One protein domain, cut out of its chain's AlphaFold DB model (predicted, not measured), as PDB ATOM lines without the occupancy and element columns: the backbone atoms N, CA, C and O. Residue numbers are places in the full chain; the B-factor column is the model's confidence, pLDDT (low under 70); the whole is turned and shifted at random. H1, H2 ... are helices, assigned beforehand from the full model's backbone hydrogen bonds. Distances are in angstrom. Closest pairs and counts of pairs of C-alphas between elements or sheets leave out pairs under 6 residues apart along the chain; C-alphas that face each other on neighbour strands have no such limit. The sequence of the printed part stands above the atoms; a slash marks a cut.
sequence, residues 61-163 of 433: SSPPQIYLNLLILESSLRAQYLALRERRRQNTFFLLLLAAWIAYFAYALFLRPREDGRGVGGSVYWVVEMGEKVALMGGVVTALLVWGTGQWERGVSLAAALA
ATOM      1  N   SER A  61     -22.349-135.826 -36.256       52.72
ATOM      2  CA  SER A  61     -21.065-136.423 -35.881       52.72
ATOM      3  C   SER A  61     -19.885-135.825 -36.673       52.72
ATOM      4  O   SER A  61     -18.840-136.466 -36.794       52.72
ATOM      5  N   SER A  62     -20.021-134.617 -37.235       58.94
ATOM      6  CA  SER A  62     -18.889-133.932 -37.874       58.94
ATOM      7  C   SER A  62     -17.899-133.394 -36.813       58.94
ATOM      8  O   SER A  62     -18.335-132.806 -35.816       58.94
ATOM      9  N   PRO A  63     -16.566-133.545 -36.988       67.38
ATOM     10  CA  PRO A  63     -15.565-133.044 -36.037       67.38
ATOM     11  C   PRO A  63     -15.745-131.580 -35.581       67.38
ATOM     12  O   PRO A  63     -15.731-131.354 -34.367       67.38
ATOM     13  N   PRO A  64     -15.998-130.584 -36.464       72.44
ATOM     14  CA  PRO A  64     -16.208-129.204 -36.016       72.44
ATOM     15  C   PRO A  64     -17.471-129.033 -35.161       72.44
ATOM     16  O   PRO A  64     -17.481-128.217 -34.241       72.44
ATOM     17  N   GLN A  65     -18.528-129.818 -35.396       76.00
ATOM     18  CA  GLN A  65     -19.744-129.765 -34.582       76.00
ATOM     19  C   GLN A  65     -19.537-130.402 -33.199       76.00
ATOM     20  O   GLN A  65     -20.096-129.923 -32.211       76.00
ATOM     21  N   ILE A  66     -18.679-131.423 -33.096       83.00
ATOM     22  CA  ILE A  66     -18.263-131.991 -31.806       83.00
ATOM     23  C   ILE A  66     -17.448-130.958 -31.011       83.00
ATOM     24  O   ILE A  66     -17.729-130.756 -29.828       83.00
ATOM     25  N   TYR A  67     -16.512-130.243 -31.646       87.81
ATOM     26  CA  TYR A  67     -15.783-129.152 -30.989       87.81
ATOM     27  C   TYR A  67     -16.715-128.017 -30.539       87.81
ATOM     28  O   TYR A  67     -16.626-127.580 -29.393       87.81
ATOM     29  N   LEU A  68     -17.675-127.590 -31.368       86.31
ATOM     30  CA  LEU A  68     -18.684-126.604 -30.961       86.31
ATOM     31  C   LEU A  68     -19.507-127.078 -29.751       86.31
ATOM     32  O   LEU A  68     -19.723-126.305 -28.820       86.31
ATOM     33  N   ASN A  69     -19.916-128.349 -29.706       88.88
ATOM     34  CA  ASN A  69     -20.647-128.906 -28.562       88.88
ATOM     35  C   ASN A  69     -19.796-128.936 -27.278       88.88
ATOM     36  O   ASN A  69     -20.287-128.574 -26.207       88.88
ATOM     37  N   LEU A  70     -18.514-129.308 -27.372       87.12
ATOM     38  CA  LEU A  70     -17.569-129.251 -26.249       87.12
ATOM     39  C   LEU A  70     -17.348-127.808 -25.767       87.12
ATOM     40  O   LEU A  70     -17.284-127.550 -24.568       87.12
ATOM     41  N   LEU A  71     -17.307-126.844 -26.681       87.25
ATOM     42  CA  LEU A  71     -17.150-125.422 -26.383       87.25
ATOM     43  C   LEU A  71     -18.408-124.807 -25.730       87.25
ATOM     44  O   LEU A  71     -18.315-124.006 -24.792       87.25
ATOM     45  N   ILE A  72     -19.602-125.227 -26.161       85.75
ATOM     46  CA  ILE A  72     -20.881-124.906 -25.506       85.75
ATOM     47  C   ILE A  72     -20.912-125.507 -24.090       85.75
ATOM     48  O   ILE A  72     -21.300-124.832 -23.134       85.75
ATOM     49  N   LEU A  73     -20.426-126.741 -23.916       86.44
ATOM     50  CA  LEU A  73     -20.288-127.359 -22.599       86.44
ATOM     51  C   LEU A  73     -19.321-126.553 -21.707       86.44
ATOM     52  O   LEU A  73     -19.699-126.171 -20.601       86.44
ATOM     53  N   GLU A  74     -18.119-126.223 -22.193       88.44
ATOM     54  CA  GLU A  74     -17.108-125.443 -21.459       88.44
ATOM     55  C   GLU A  74     -17.649-124.069 -21.030       88.44
ATOM     56  O   GLU A  74     -17.530-123.680 -19.865       88.44
ATOM     57  N   SER A  75     -18.298-123.343 -21.945       82.69
ATOM     58  CA  SER A  75     -18.885-122.028 -21.658       82.69
ATOM     59  C   SER A  75     -20.063-122.101 -20.676       82.69
ATOM     60  O   SER A  75     -20.145-121.265 -19.771       82.69
ATOM     61  N   SER A  76     -20.920-123.126 -20.761       85.38
ATOM     62  CA  SER A  76     -22.012-123.333 -19.796       85.38
ATOM     63  C   SER A  76     -21.498-123.654 -18.382       85.38
ATOM     64  O   SER A  76     -21.981-123.079 -17.402       85.38
ATOM     65  N   LEU A  77     -20.458-124.487 -18.263       82.81
ATOM     66  CA  LEU A  77     -19.803-124.811 -16.992       82.81
ATOM     67  C   LEU A  77     -19.113-123.583 -16.384       82.81
ATOM     68  O   LEU A  77     -19.222-123.344 -15.179       82.81
ATOM     69  N   ARG A  78     -18.460-122.754 -17.212       81.44
ATOM     70  CA  ARG A  78     -17.891-121.464 -16.786       81.44
ATOM     71  C   ARG A  78     -18.973-120.516 -16.261       81.44
ATOM     72  O   ARG A  78     -18.793-119.952 -15.183       81.44
ATOM     73  N   ALA A  79     -20.114-120.388 -16.942       76.75
ATOM     74  CA  ALA A  79     -21.230-119.553 -16.483       76.75
ATOM     75  C   ALA A  79     -21.795-120.027 -15.127       76.75
ATOM     76  O   ALA A  79     -21.991-119.221 -14.211       76.75
ATOM     77  N   GLN A  80     -21.984-121.341 -14.953       76.69
ATOM     78  CA  GLN A  80     -22.400-121.928 -13.673       76.69
ATOM     79  C   GLN A  80     -21.369-121.676 -12.560       76.69
ATOM     80  O   GLN A  80     -21.734-121.296 -11.445       76.69
ATOM     81  N   TYR A  81     -20.076-121.833 -12.856       79.56
ATOM     82  CA  TYR A  81     -18.997-121.571 -11.905       79.56
ATOM     83  C   TYR A  81     -18.932-120.103 -11.474       79.56
ATOM     84  O   TYR A  81     -18.815-119.834 -10.277       79.56
ATOM     85  N   LEU A  82     -19.063-119.156 -12.410       74.56
ATOM     86  CA  LEU A  82     -19.116-117.725 -12.104       74.56
ATOM     87  C   LEU A  82     -20.321-117.403 -11.207       74.56
ATOM     88  O   LEU A  82     -20.148-116.785 -10.156       74.56
ATOM     89  N   ALA A  83     -21.510-117.934 -11.511       70.81
ATOM     90  CA  ALA A  83     -22.694-117.776 -10.660       70.81
ATOM     91  C   ALA A  83     -22.506-118.364  -9.240       70.81
ATOM     92  O   ALA A  83     -22.959-117.780  -8.249       70.81
ATOM     93  N   LEU A  84     -21.806-119.497  -9.114       68.88
ATOM     94  CA  LEU A  84     -21.442-120.107  -7.827       68.88
ATOM     95  C   LEU A  84     -20.338-119.337  -7.084       68.88
ATOM     96  O   LEU A  84     -20.270-119.396  -5.853       68.88
ATOM     97  N   ARG A  85     -19.442-118.645  -7.797       70.44
ATOM     98  CA  ARG A  85     -18.372-117.820  -7.216       70.44
ATOM     99  C   ARG A  85     -18.909-116.476  -6.731       70.44
ATOM    100  O   ARG A  85     -18.566-116.071  -5.625       70.44
ATOM    101  N   GLU A  86     -19.811-115.851  -7.481       68.38
ATOM    102  CA  GLU A  86     -20.480-114.600  -7.103       68.38
ATOM    103  C   GLU A  86     -21.262-114.752  -5.789       68.38
ATOM    104  O   GLU A  86     -21.041-113.999  -4.839       68.38
ATOM    105  N   ARG A  87     -22.090-115.802  -5.669       68.31
ATOM    106  CA  ARG A  87     -22.807-116.118  -4.416       68.31
ATOM    107  C   ARG A  87     -21.854-116.316  -3.231       68.31
ATOM    108  O   ARG A  87     -22.158-115.897  -2.118       68.31
ATOM    109  N   ARG A  88     -20.687-116.931  -3.463       70.50
ATOM    110  CA  ARG A  88     -19.664-117.126  -2.424       70.50
ATOM    111  C   ARG A  88     -18.980-115.819  -2.032       70.50
ATOM    112  O   ARG A  88     -18.874-115.571  -0.836       70.50
ATOM    113  N   ARG A  89     -18.600-114.964  -2.993       70.75
ATOM    114  CA  ARG A  89     -17.964-113.661  -2.727       70.75
ATOM    115  C   ARG A  89     -18.838-112.768  -1.851       70.75
ATOM    116  O   ARG A  89     -18.326-112.164  -0.914       70.75
ATOM    117  N   GLN A  90     -20.139-112.702  -2.129       69.12
ATOM    118  CA  GLN A  90     -21.070-111.901  -1.330       69.12
ATOM    119  C   GLN A  90     -21.185-112.409   0.108       69.12
ATOM    120  O   GLN A  90     -21.084-111.617   1.044       69.12
ATOM    121  N   ASN A  91     -21.309-113.727   0.287       74.50
ATOM    122  CA  ASN A  91     -21.329-114.333   1.614       74.50
ATOM    123  C   ASN A  91     -20.011-114.057   2.358       74.50
ATOM    124  O   ASN A  91     -20.046-113.569   3.480       74.50
ATOM    125  N   THR A  92     -18.845-114.276   1.737       78.62
ATOM    126  CA  THR A  92     -17.552-113.983   2.385       78.62
ATOM    127  C   THR A  92     -17.367-112.498   2.690       78.62
ATOM    128  O   THR A  92     -16.828-112.174   3.740       78.62
ATOM    129  N   PHE A  93     -17.836-111.591   1.827       82.31
ATOM    130  CA  PHE A  93     -17.754-110.148   2.067       82.31
ATOM    131  C   PHE A  93     -18.604-109.727   3.270       82.31
ATOM    132  O   PHE A  93     -18.112-109.017   4.142       82.31
ATOM    133  N   PHE A  94     -19.843-110.220   3.366       83.56
ATOM    134  CA  PHE A  94     -20.699-109.987   4.530       83.56
ATOM    135  C   PHE A  94     -20.060-110.509   5.825       83.56
ATOM    136  O   PHE A  94     -20.090-109.825   6.843       83.56
ATOM    137  N   LEU A  95     -19.427-111.685   5.782       84.50
ATOM    138  CA  LEU A  95     -18.754-112.261   6.947       84.50
ATOM    139  C   LEU A  95     -17.480-111.510   7.344       84.50
ATOM    140  O   LEU A  95     -17.241-111.336   8.534       84.50
ATOM    141  N   LEU A  96     -16.691-111.027   6.380       86.88
ATOM    142  CA  LEU A  96     -15.545-110.158   6.656       86.88
ATOM    143  C   LEU A  96     -15.991-108.817   7.247       86.88
ATOM    144  O   LEU A  96     -15.381-108.350   8.202       86.88
ATOM    145  N   LEU A  97     -17.080-108.229   6.738       88.00
ATOM    146  CA  LEU A  97     -17.655-106.998   7.283       88.00
ATOM    147  C   LEU A  97     -18.192-107.203   8.709       88.00
ATOM    148  O   LEU A  97     -17.943-106.373   9.577       88.00
ATOM    149  N   LEU A  98     -18.873-108.323   8.974       88.94
ATOM    150  CA  LEU A  98     -19.363-108.686  10.307       88.94
ATOM    151  C   LEU A  98     -18.209-108.959  11.287       88.94
ATOM    152  O   LEU A  98     -18.257-108.511  12.430       88.94
ATOM    153  N   ALA A  99     -17.152-109.642  10.844       90.69
ATOM    154  CA  ALA A  99     -15.950-109.860  11.646       90.69
ATOM    155  C   ALA A  99     -15.227-108.538  11.951       90.69
ATOM    156  O   ALA A  99     -14.864-108.299  13.099       90.69
ATOM    157  N   ALA A 100     -15.084-107.652  10.959       93.62
ATOM    158  CA  ALA A 100     -14.510-106.319  11.137       93.62
ATOM    159  C   ALA A 100     -15.356-105.445  12.080       93.62
ATOM    160  O   ALA A 100     -14.794-104.736  12.908       93.62
ATOM    161  N   TRP A 101     -16.689-105.535  12.013       93.50
ATOM    162  CA  TRP A 101     -17.604-104.870  12.946       93.50
ATOM    163  C   TRP A 101     -17.385-105.345  14.387       93.50
ATOM    164  O   TRP A 101     -17.162-104.530  15.280       93.50
ATOM    165  N   ILE A 102     -17.400-106.662  14.618       90.94
ATOM    166  CA  ILE A 102     -17.180-107.244  15.951       90.94
ATOM    167  C   ILE A 102     -15.785-106.871  16.472       90.94
ATOM    168  O   ILE A 102     -15.662-106.454  17.621       90.94
ATOM    169  N   ALA A 103     -14.753-106.951  15.627       92.12
ATOM    170  CA  ALA A 103     -13.390-106.561  15.978       92.12
ATOM    171  C   ALA A 103     -13.268-105.062  16.300       92.12
ATOM    172  O   ALA A 103     -12.594-104.711  17.263       92.12
ATOM    173  N   TYR A 104     -13.945-104.183  15.554       90.31
ATOM    174  CA  TYR A 104     -13.955-102.740  15.806       90.31
ATOM    175  C   TYR A 104     -14.606-102.396  17.151       90.31
ATOM    176  O   TYR A 104     -14.013-101.669  17.945       90.31
ATOM    177  N   PHE A 105     -15.788-102.947  17.451       88.12
ATOM    178  CA  PHE A 105     -16.453-102.678  18.731       88.12
ATOM    179  C   PHE A 105     -15.749-103.354  19.914       88.12
ATOM    180  O   PHE A 105     -15.689-102.768  20.992       88.12
ATOM    181  N   ALA A 106     -15.137-104.528  19.723       87.50
ATOM    182  CA  ALA A 106     -14.260-105.124  20.731       87.50
ATOM    183  C   ALA A 106     -13.008-104.261  20.969       87.50
ATOM    184  O   ALA A 106     -12.637-104.018  22.115       87.50
ATOM    185  N   TYR A 107     -12.387-103.728  19.913       87.12
ATOM    186  CA  TYR A 107     -11.264-102.800  20.035       87.12
ATOM    187  C   TYR A 107     -11.667-101.514  20.775       87.12
ATOM    188  O   TYR A 107     -10.983-101.117  21.717       87.12
ATOM    189  N   ALA A 108     -12.805-100.907  20.424       84.62
ATOM    190  CA  ALA A 108     -13.329 -99.721  21.104       84.62
ATOM    191  C   ALA A 108     -13.573 -99.967  22.608       84.62
ATOM    192  O   ALA A 108     -13.185 -99.147  23.441       84.62
ATOM    193  N   LEU A 109     -14.145-101.124  22.960       83.12
ATOM    194  CA  LEU A 109     -14.485-101.471  24.342       83.12
ATOM    195  C   LEU A 109     -13.310-101.947  25.202       83.12
ATOM    196  O   LEU A 109     -13.365-101.735  26.407       83.12
ATOM    197  N   PHE A 110     -12.278-102.580  24.631       79.62
ATOM    198  CA  PHE A 110     -11.206-103.225  25.412       79.62
ATOM    199  C   PHE A 110      -9.796-102.679  25.168       79.62
ATOM    200  O   PHE A 110      -8.934-102.846  26.025       79.62
ATOM    201  N   LEU A 111      -9.530-102.077  24.006       75.50
ATOM    202  CA  LEU A 111      -8.172-101.736  23.554       75.50
ATOM    203  C   LEU A 111      -7.974-100.246  23.259       75.50
ATOM    204  O   LEU A 111      -6.832 -99.801  23.174       75.50
ATOM    205  N   ARG A 112      -9.051 -99.462  23.132       75.56
ATOM    206  CA  ARG A 112      -8.965 -98.007  22.991       75.56
ATOM    207  C   ARG A 112      -8.288 -97.416  24.243       75.56
ATOM    208  O   ARG A 112      -8.836 -97.570  25.339       75.56
ATOM    209  N   PRO A 113      -7.126 -96.744  24.111       69.50
ATOM    210  CA  PRO A 113      -6.490 -96.071  25.237       69.50
ATOM    211  C   PRO A 113      -7.423 -94.986  25.768       69.50
ATOM    212  O   PRO A 113      -7.952 -94.188  24.991       69.50
ATOM    213  N   ARG A 114      -7.662 -94.984  27.080       68.88
ATOM    214  CA  ARG A 114      -8.560 -94.027  27.719       68.88
ATOM    215  C   ARG A 114      -7.800 -92.743  28.040       68.88
ATOM    216  O   ARG A 114      -6.723 -92.793  28.628       68.88
ATOM    217  N   GLU A 115      -8.374 -91.601  27.672       65.50
ATOM    218  CA  GLU A 115      -7.722 -90.285  27.788       65.50
ATOM    219  C   GLU A 115      -7.467 -89.869  29.254       65.50
ATOM    220  O   GLU A 115      -6.559 -89.090  29.524       65.50
ATOM    221  N   ASP A 116      -8.175 -90.479  30.215       60.53
ATOM    222  CA  ASP A 116      -8.057 -90.220  31.662       60.53
ATOM    223  C   ASP A 116      -6.798 -90.825  32.332       60.53
ATOM    224  O   ASP A 116      -6.631 -90.728  33.550       60.53
ATOM    225  N   GLY A 117      -5.942 -91.545  31.594       65.00
ATOM    226  CA  GLY A 117      -4.709 -92.153  32.128       65.00
ATOM    227  C   GLY A 117      -4.905 -93.291  33.146       65.00
ATOM    228  O   GLY A 117      -3.928 -93.809  33.688       65.00
ATOM    229  N   ARG A 118      -6.149 -93.712  33.413       58.94
ATOM    230  CA  ARG A 118      -6.493 -94.850  34.281       58.94
ATOM    231  C   ARG A 118      -7.392 -95.841  33.542       58.94
ATOM    232  O   ARG A 118      -8.591 -95.619  33.403       58.94
ATOM    233  N   GLY A 119      -6.803 -96.965  33.136       64.06
ATOM    234  CA  GLY A 119      -7.499 -98.083  32.491       64.06
ATOM    235  C   GLY A 119      -7.437 -98.072  30.961       64.06
ATOM    236  O   GLY A 119      -7.084 -97.075  30.332       64.06
ATOM    237  N   VAL A 120      -7.777 -99.216  30.368       70.12
ATOM    238  CA  VAL A 120      -7.870 -99.417  28.916       70.12
ATOM    239  C   VAL A 120      -9.294 -99.864  28.601       70.12
ATOM    240  O   VAL A 120      -9.816-100.747  29.283       70.12
ATOM    241  N   GLY A 121      -9.905 -99.267  27.576       65.69
ATOM    242  CA  GLY A 121     -11.241 -99.627  27.112       65.69
ATOM    243  C   GLY A 121     -12.398 -98.792  27.677       65.69
ATOM    244  O   GLY A 121     -12.356 -98.278  28.797       65.69
ATOM    245  N   GLY A 122     -13.452 -98.683  26.864       68.19
ATOM    246  CA  GLY A 122     -14.726 -98.045  27.199       68.19
ATOM    247  C   GLY A 122     -14.700 -96.514  27.163       68.19
ATOM    248  O   GLY A 122     -13.736 -95.865  27.573       68.19
ATOM    249  N   SER A 123     -15.799 -95.921  26.696       77.31
ATOM    250  CA  SER A 123     -15.994 -94.467  26.713       77.31
ATOM    251  C   SER A 123     -16.170 -93.900  28.132       77.31
ATOM    252  O   SER A 123     -16.534 -94.609  29.071       77.31
ATOM    253  N   VAL A 124     -15.931 -92.595  28.292       77.25
ATOM    254  CA  VAL A 124     -16.262 -91.839  29.519       77.25
ATOM    255  C   VAL A 124     -17.771 -91.620  29.641       77.25
ATOM    256  O   VAL A 124     -18.323 -91.575  30.739       77.25
ATOM    257  N   TYR A 125     -18.460 -91.527  28.504       82.38
ATOM    258  CA  TYR A 125     -19.891 -91.279  28.452       82.38
ATOM    259  C   TYR A 125     -20.662 -92.597  28.509       82.38
ATOM    260  O   TYR A 125     -20.620 -93.380  27.558       82.38
ATOM    261  N   TRP A 126     -21.438 -92.800  29.577       83.12
ATOM    262  CA  TRP A 126     -22.281 -93.989  29.778       83.12
ATOM    263  C   TRP A 126     -23.147 -94.334  28.554       83.12
ATOM    264  O   TRP A 126     -23.244 -95.495  28.170       83.12
ATOM    265  N   VAL A 127     -23.720 -93.330  27.878       85.19
ATOM    266  CA  VAL A 127     -24.522 -93.524  26.653       85.19
ATOM    267  C   VAL A 127     -23.698 -94.143  25.517       85.19
ATOM    268  O   VAL A 127     -24.188 -95.017  24.806       85.19
ATOM    269  N   VAL A 128     -22.441 -93.719  25.357       84.25
ATOM    270  CA  VAL A 128     -21.533 -94.243  24.326       84.25
ATOM    271  C   VAL A 128     -21.070 -95.648  24.701       84.25
ATOM    272  O   VAL A 128     -21.129 -96.540  23.865       84.25
ATOM    273  N   GLU A 129     -20.711 -95.881  25.965       85.44
ATOM    274  CA  GLU A 129     -20.303 -97.199  26.465       85.44
ATOM    275  C   GLU A 129     -21.431 -98.244  26.335       85.44
ATOM    276  O   GLU A 129     -21.203 -99.368  25.884       85.44
ATOM    277  N   MET A 130     -22.672 -97.876  26.676       86.00
ATOM    278  CA  MET A 130     -23.842 -98.740  26.478       86.00
ATOM    279  C   MET A 130     -24.155 -98.940  24.991       86.00
ATOM    280  O   MET A 130     -24.479-100.056  24.587       86.00
ATOM    281  N   GLY A 131     -24.003 -97.904  24.159       87.31
ATOM    282  CA  GLY A 131     -24.138 -98.008  22.705       87.31
ATOM    283  C   GLY A 131     -23.129 -98.982  22.085       87.31
ATOM    284  O   GLY A 131     -23.516 -99.861  21.316       87.31
ATOM    285  N   GLU A 132     -21.855 -98.888  22.472       87.19
ATOM    286  CA  GLU A 132     -20.782 -99.798  22.054       87.19
ATOM    287  C   GLU A 132     -21.054-101.242  22.514       87.19
ATOM    288  O   GLU A 132     -20.933-102.177  21.719       87.19
ATOM    289  N   LYS A 133     -21.505-101.441  23.763       86.94
ATOM    290  CA  LYS A 133     -21.891-102.762  24.300       86.94
ATOM    291  C   LYS A 133     -23.069-103.382  23.545       86.94
ATOM    292  O   LYS A 133     -23.013-104.560  23.191       86.94
ATOM    293  N   VAL A 134     -24.114-102.605  23.252       91.56
ATOM    294  CA  VAL A 134     -25.271-103.066  22.464       91.56
ATOM    295  C   VAL A 134     -24.865-103.369  21.016       91.56
ATOM    296  O   VAL A 134     -25.296-104.384  20.469       91.56
ATOM    297  N   ALA A 135     -23.989-102.563  20.408       89.44
ATOM    298  CA  ALA A 135     -23.472-102.800  19.058       89.44
ATOM    299  C   ALA A 135     -22.599-104.067  18.961       89.44
ATOM    300  O   ALA A 135     -22.712-104.814  17.981       89.44
ATOM    301  N   LEU A 136     -21.782-104.351  19.985       91.56
ATOM    302  CA  LEU A 136     -21.024-105.600  20.093       91.56
ATOM    303  C   LEU A 136     -21.966-106.795  20.264       91.56
ATOM    304  O   LEU A 136     -21.863-107.759  19.505       91.56
ATOM    305  N   MET A 137     -22.916-106.725  21.202       91.69
ATOM    306  CA  MET A 137     -23.895-107.796  21.429       91.69
ATOM    307  C   MET A 137     -24.731-108.079  20.178       91.69
ATOM    308  O   MET A 137     -24.913-109.241  19.823       91.69
ATOM    309  N   GLY A 138     -25.167-107.045  19.451       93.00
ATOM    310  CA  GLY A 138     -25.849-107.191  18.164       93.00
ATOM    311  C   GLY A 138     -24.988-107.904  17.115       93.00
ATOM    312  O   GLY A 138     -25.477-108.800  16.425       93.00
ATOM    313  N   GLY A 139     -23.695-107.574  17.036       92.75
ATOM    314  CA  GLY A 139     -22.733-108.259  16.169       92.75
ATOM    315  C   GLY A 139     -22.549-109.738  16.530       92.75
ATOM    316  O   GLY A 139     -22.653-110.600  15.658       92.75
ATOM    317  N   VAL A 140     -22.346-110.051  17.815       93.50
ATOM    318  CA  VAL A 140     -22.163-111.429  18.311       93.50
ATOM    319  C   VAL A 140     -23.429-112.270  18.130       93.50
ATOM    320  O   VAL A 140     -23.350-113.387  17.622       93.50
ATOM    321  N   VAL A 141     -24.606-111.733  18.465       93.12
ATOM    322  CA  VAL A 141     -25.897-112.402  18.230       93.12
ATOM    323  C   VAL A 141     -26.105-112.649  16.736       93.12
ATOM    324  O   VAL A 141     -26.474-113.756  16.354       93.12
ATOM    325  N   THR A 142     -25.783-111.680  15.872       90.69
ATOM    326  CA  THR A 142     -25.837-111.872  14.413       90.69
ATOM    327  C   THR A 142     -24.893-112.988  13.963       90.69
ATOM    328  O   THR A 142     -25.312-113.865  13.210       90.69
ATOM    329  N   ALA A 143     -23.651-113.025  14.454       88.88
ATOM    330  CA  ALA A 143     -22.708-114.096  14.138       88.88
ATOM    331  C   ALA A 143     -23.219-115.477  14.589       88.88
ATOM    332  O   ALA A 143     -23.139-116.429  13.814       88.88
ATOM    333  N   LEU A 144     -23.815-115.584  15.783       90.06
ATOM    334  CA  LEU A 144     -24.430-116.816  16.291       90.06
ATOM    335  C   LEU A 144     -25.687-117.236  15.509       90.06
ATOM    336  O   LEU A 144     -25.897-118.430  15.296       90.06
ATOM    337  N   LEU A 145     -26.502-116.291  15.028       88.56
ATOM    338  CA  LEU A 145     -27.650-116.588  14.162       88.56
ATOM    339  C   LEU A 145     -27.201-117.112  12.798       88.56
ATOM    340  O   LEU A 145     -27.718-118.123  12.322       88.56
ATOM    341  N   VAL A 146     -26.204-116.475  12.178       85.50
ATOM    342  CA  VAL A 146     -25.589-117.026  10.962       85.50
ATOM    343  C   VAL A 146     -24.986-118.404  11.283       85.50
ATOM    344  O   VAL A 146     -25.086-119.314  10.460       85.50
ATOM    345  N   TRP A 147     -24.464-118.607  12.504       84.19
ATOM    346  CA  TRP A 147     -23.845-119.862  12.949       84.19
ATOM    347  C   TRP A 147     -24.847-121.009  12.965       84.19
ATOM    348  O   TRP A 147     -24.703-121.947  12.180       84.19
ATOM    349  N   GLY A 148     -25.919-120.866  13.745       82.81
ATOM    350  CA  GLY A 148     -26.999-121.848  13.835       82.81
ATOM    351  C   GLY A 148     -27.797-122.047  12.540       82.81
ATOM    352  O   GLY A 148     -28.339-123.127  12.333       82.81
ATOM    353  N   THR A 149     -27.849-121.059  11.637       82.62
ATOM    354  CA  THR A 149     -28.530-121.211  10.330       82.62
ATOM    355  C   THR A 149     -27.701-121.951   9.272       82.62
ATOM    356  O   THR A 149     -28.205-122.208   8.178       82.62
ATOM    357  N   GLY A 150     -26.440-122.307   9.555       70.69
ATOM    358  CA  GLY A 150     -25.616-123.144   8.670       70.69
ATOM    359  C   GLY A 150     -25.255-122.505   7.321       70.69
ATOM    360  O   GLY A 150     -24.760-123.185   6.421       70.69
ATOM    361  N   GLN A 151     -25.464-121.195   7.152       68.81
ATOM    362  CA  GLN A 151     -25.307-120.499   5.864       68.81
ATOM    363  C   GLN A 151     -23.872-120.598   5.291       68.81
ATOM    364  O   GLN A 151     -23.671-120.517   4.076       68.81
ATOM    365  N   TRP A 152     -22.879-120.844   6.153       64.25
ATOM    366  CA  TRP A 152     -21.468-121.092   5.820       64.25
ATOM    367  C   TRP A 152     -21.217-122.391   5.066       64.25
ATOM    368  O   TRP A 152     -20.277-122.441   4.275       64.25
ATOM    369  N   GLU A 153     -22.002-123.450   5.291       61.78
ATOM    370  CA  GLU A 153     -21.684-124.778   4.741       61.78
ATOM    371  C   GLU A 153     -21.699-124.780   3.208       61.78
ATOM    372  O   GLU A 153     -20.931-125.495   2.562       61.78
ATOM    373  N   ARG A 154     -22.497-123.876   2.624       61.12
ATOM    374  CA  ARG A 154     -22.613-123.637   1.179       61.12
ATOM    375  C   ARG A 154     -21.471-122.788   0.589       61.12
ATOM    376  O   ARG A 154     -21.442-122.589  -0.623       61.12
ATOM    377  N   GLY A 155     -20.564-122.245   1.410       57.91
ATOM    378  CA  GLY A 155     -19.508-121.323   0.961       57.91
ATOM    379  C   GLY A 155     -18.098-121.589   1.493       57.91
ATOM    380  O   GLY A 155     -17.133-121.363   0.765       57.91
ATOM    381  N   VAL A 156     -17.967-122.088   2.723       57.16
ATOM    382  CA  VAL A 156     -16.700-122.209   3.474       57.16
ATOM    383  C   VAL A 156     -16.169-123.652   3.487       57.16
ATOM    384  O   VAL A 156     -15.089-123.923   4.006       57.16
ATOM    385  N   SER A 157     -16.879-124.592   2.857       58.44
ATOM    386  CA  SER A 157     -16.552-126.026   2.835       58.44
ATOM    387  C   SER A 157     -15.125-126.325   2.347       58.44
ATOM    388  O   SER A 157     -14.537-127.293   2.814       58.44
ATOM    389  N   LEU A 158     -14.522-125.472   1.505       54.12
ATOM    390  CA  LEU A 158     -13.109-125.582   1.109       54.12
ATOM    391  C   LEU A 158     -12.136-125.225   2.249       54.12
ATOM    392  O   LEU A 158     -11.226-125.997   2.530       54.12
ATOM    393  N   ALA A 159     -12.337-124.103   2.947       53.94
ATOM    394  CA  ALA A 159     -11.487-123.712   4.076       53.94
ATOM    395  C   ALA A 159     -11.651-124.680   5.262       53.94
ATOM    396  O   ALA A 159     -10.668-125.095   5.871       53.94
ATOM    397  N   ALA A 160     -12.880-125.137   5.518       52.81
ATOM    398  CA  ALA A 160     -13.166-126.167   6.513       52.81
ATOM    399  C   ALA A 160     -12.687-127.576   6.096       52.81
ATOM    400  O   ALA A 160     -12.546-128.446   6.953       52.81
ATOM    401  N   ALA A 161     -12.451-127.841   4.806       55.97
ATOM    402  CA  ALA A 161     -11.795-129.066   4.340       55.97
ATOM    403  C   ALA A 161     -10.267-128.971   4.466       55.97
ATOM    404  O   ALA A 161      -9.637-129.933   4.893       55.97
ATOM    405  N   LEU A 162      -9.677-127.806   4.178       55.12
ATOM    406  CA  LEU A 162      -8.248-127.553   4.390       55.12
ATOM    407  C   LEU A 162      -7.884-127.629   5.882       55.12
ATOM    408  O   LEU A 162      -6.957-128.355   6.231       55.12
ATOM    409  N   ALA A 163      -8.683-127.023   6.767       56.12
ATOM    410  CA  ALA A 163      -8.516-127.139   8.223       56.12
ATOM    411  C   ALA A 163      -8.712-128.576   8.760       56.12
ATOM    412  O   ALA A 163      -8.135-128.943   9.782       56.12
TER     413      ALA A 163
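This is residues 61 to 163 of the 433 residues of an uncharacterized protein of Aspergillus niger (strain CBS 513.88 / FGSC A1513) (UniProt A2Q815). A very long helix, H1, forms a lopsided helical hairpin with the shorter H2, which folds back beside the later part of H1, while residues 61 to 83, of which 63 to 83 belong to H1, stick out as a bare arm. A small helix, H3, ends the printed part, touching neither of the others. The printed part has 103 residues with three named helices, in the order H1, H2, H3, and no named strand; its class is all helix. The whole is extended, with a radius of gyration of the C-alphas of 23.5 A and spans of 83 by 27 by 27 A, the arm adding to the length.

H1 takes residues 63 to 110 and measures 68.4 A from C-alpha 63 at (-15.565, -133.044, -36.037) to C-alpha 110 at (-11.206, -103.225, 25.412). H2, residues 126 to 148, is 32.4 A long and begins with C-alpha 126 at (-22.281, -93.989, 29.778). H3, residues 157 to 163, measures 9.7 A and ends with C-alpha 163 at (-8.516, -127.139, 8.223).

H1 touches H2 with residues 98 to 109 alone; their closest C-alphas, those of Phe 105 and Leu 136, are 5.6 A apart. The two form a helical hairpin, running opposite ways at a shallow tilt of 33 degrees, only just short of steep. H3 is apart from H1 and from H2. In H1, H2 and H3 every O i to N i+4 pair is within hydrogen-bond range.

The C-alphas farthest apart, those of Ser 62 and Arg 118, are 83.0 A apart. Without residues 61 to 83, the body spans 51 by 22 by 20 A. The link from H1 to H2, 15 residues, is long; that from H2 to H3, 8 residues, is short. The printed part has no cut. Its mean pLDDT is 77.9, with values under 70 at residues 113 to 119 and 151 to 163, among others.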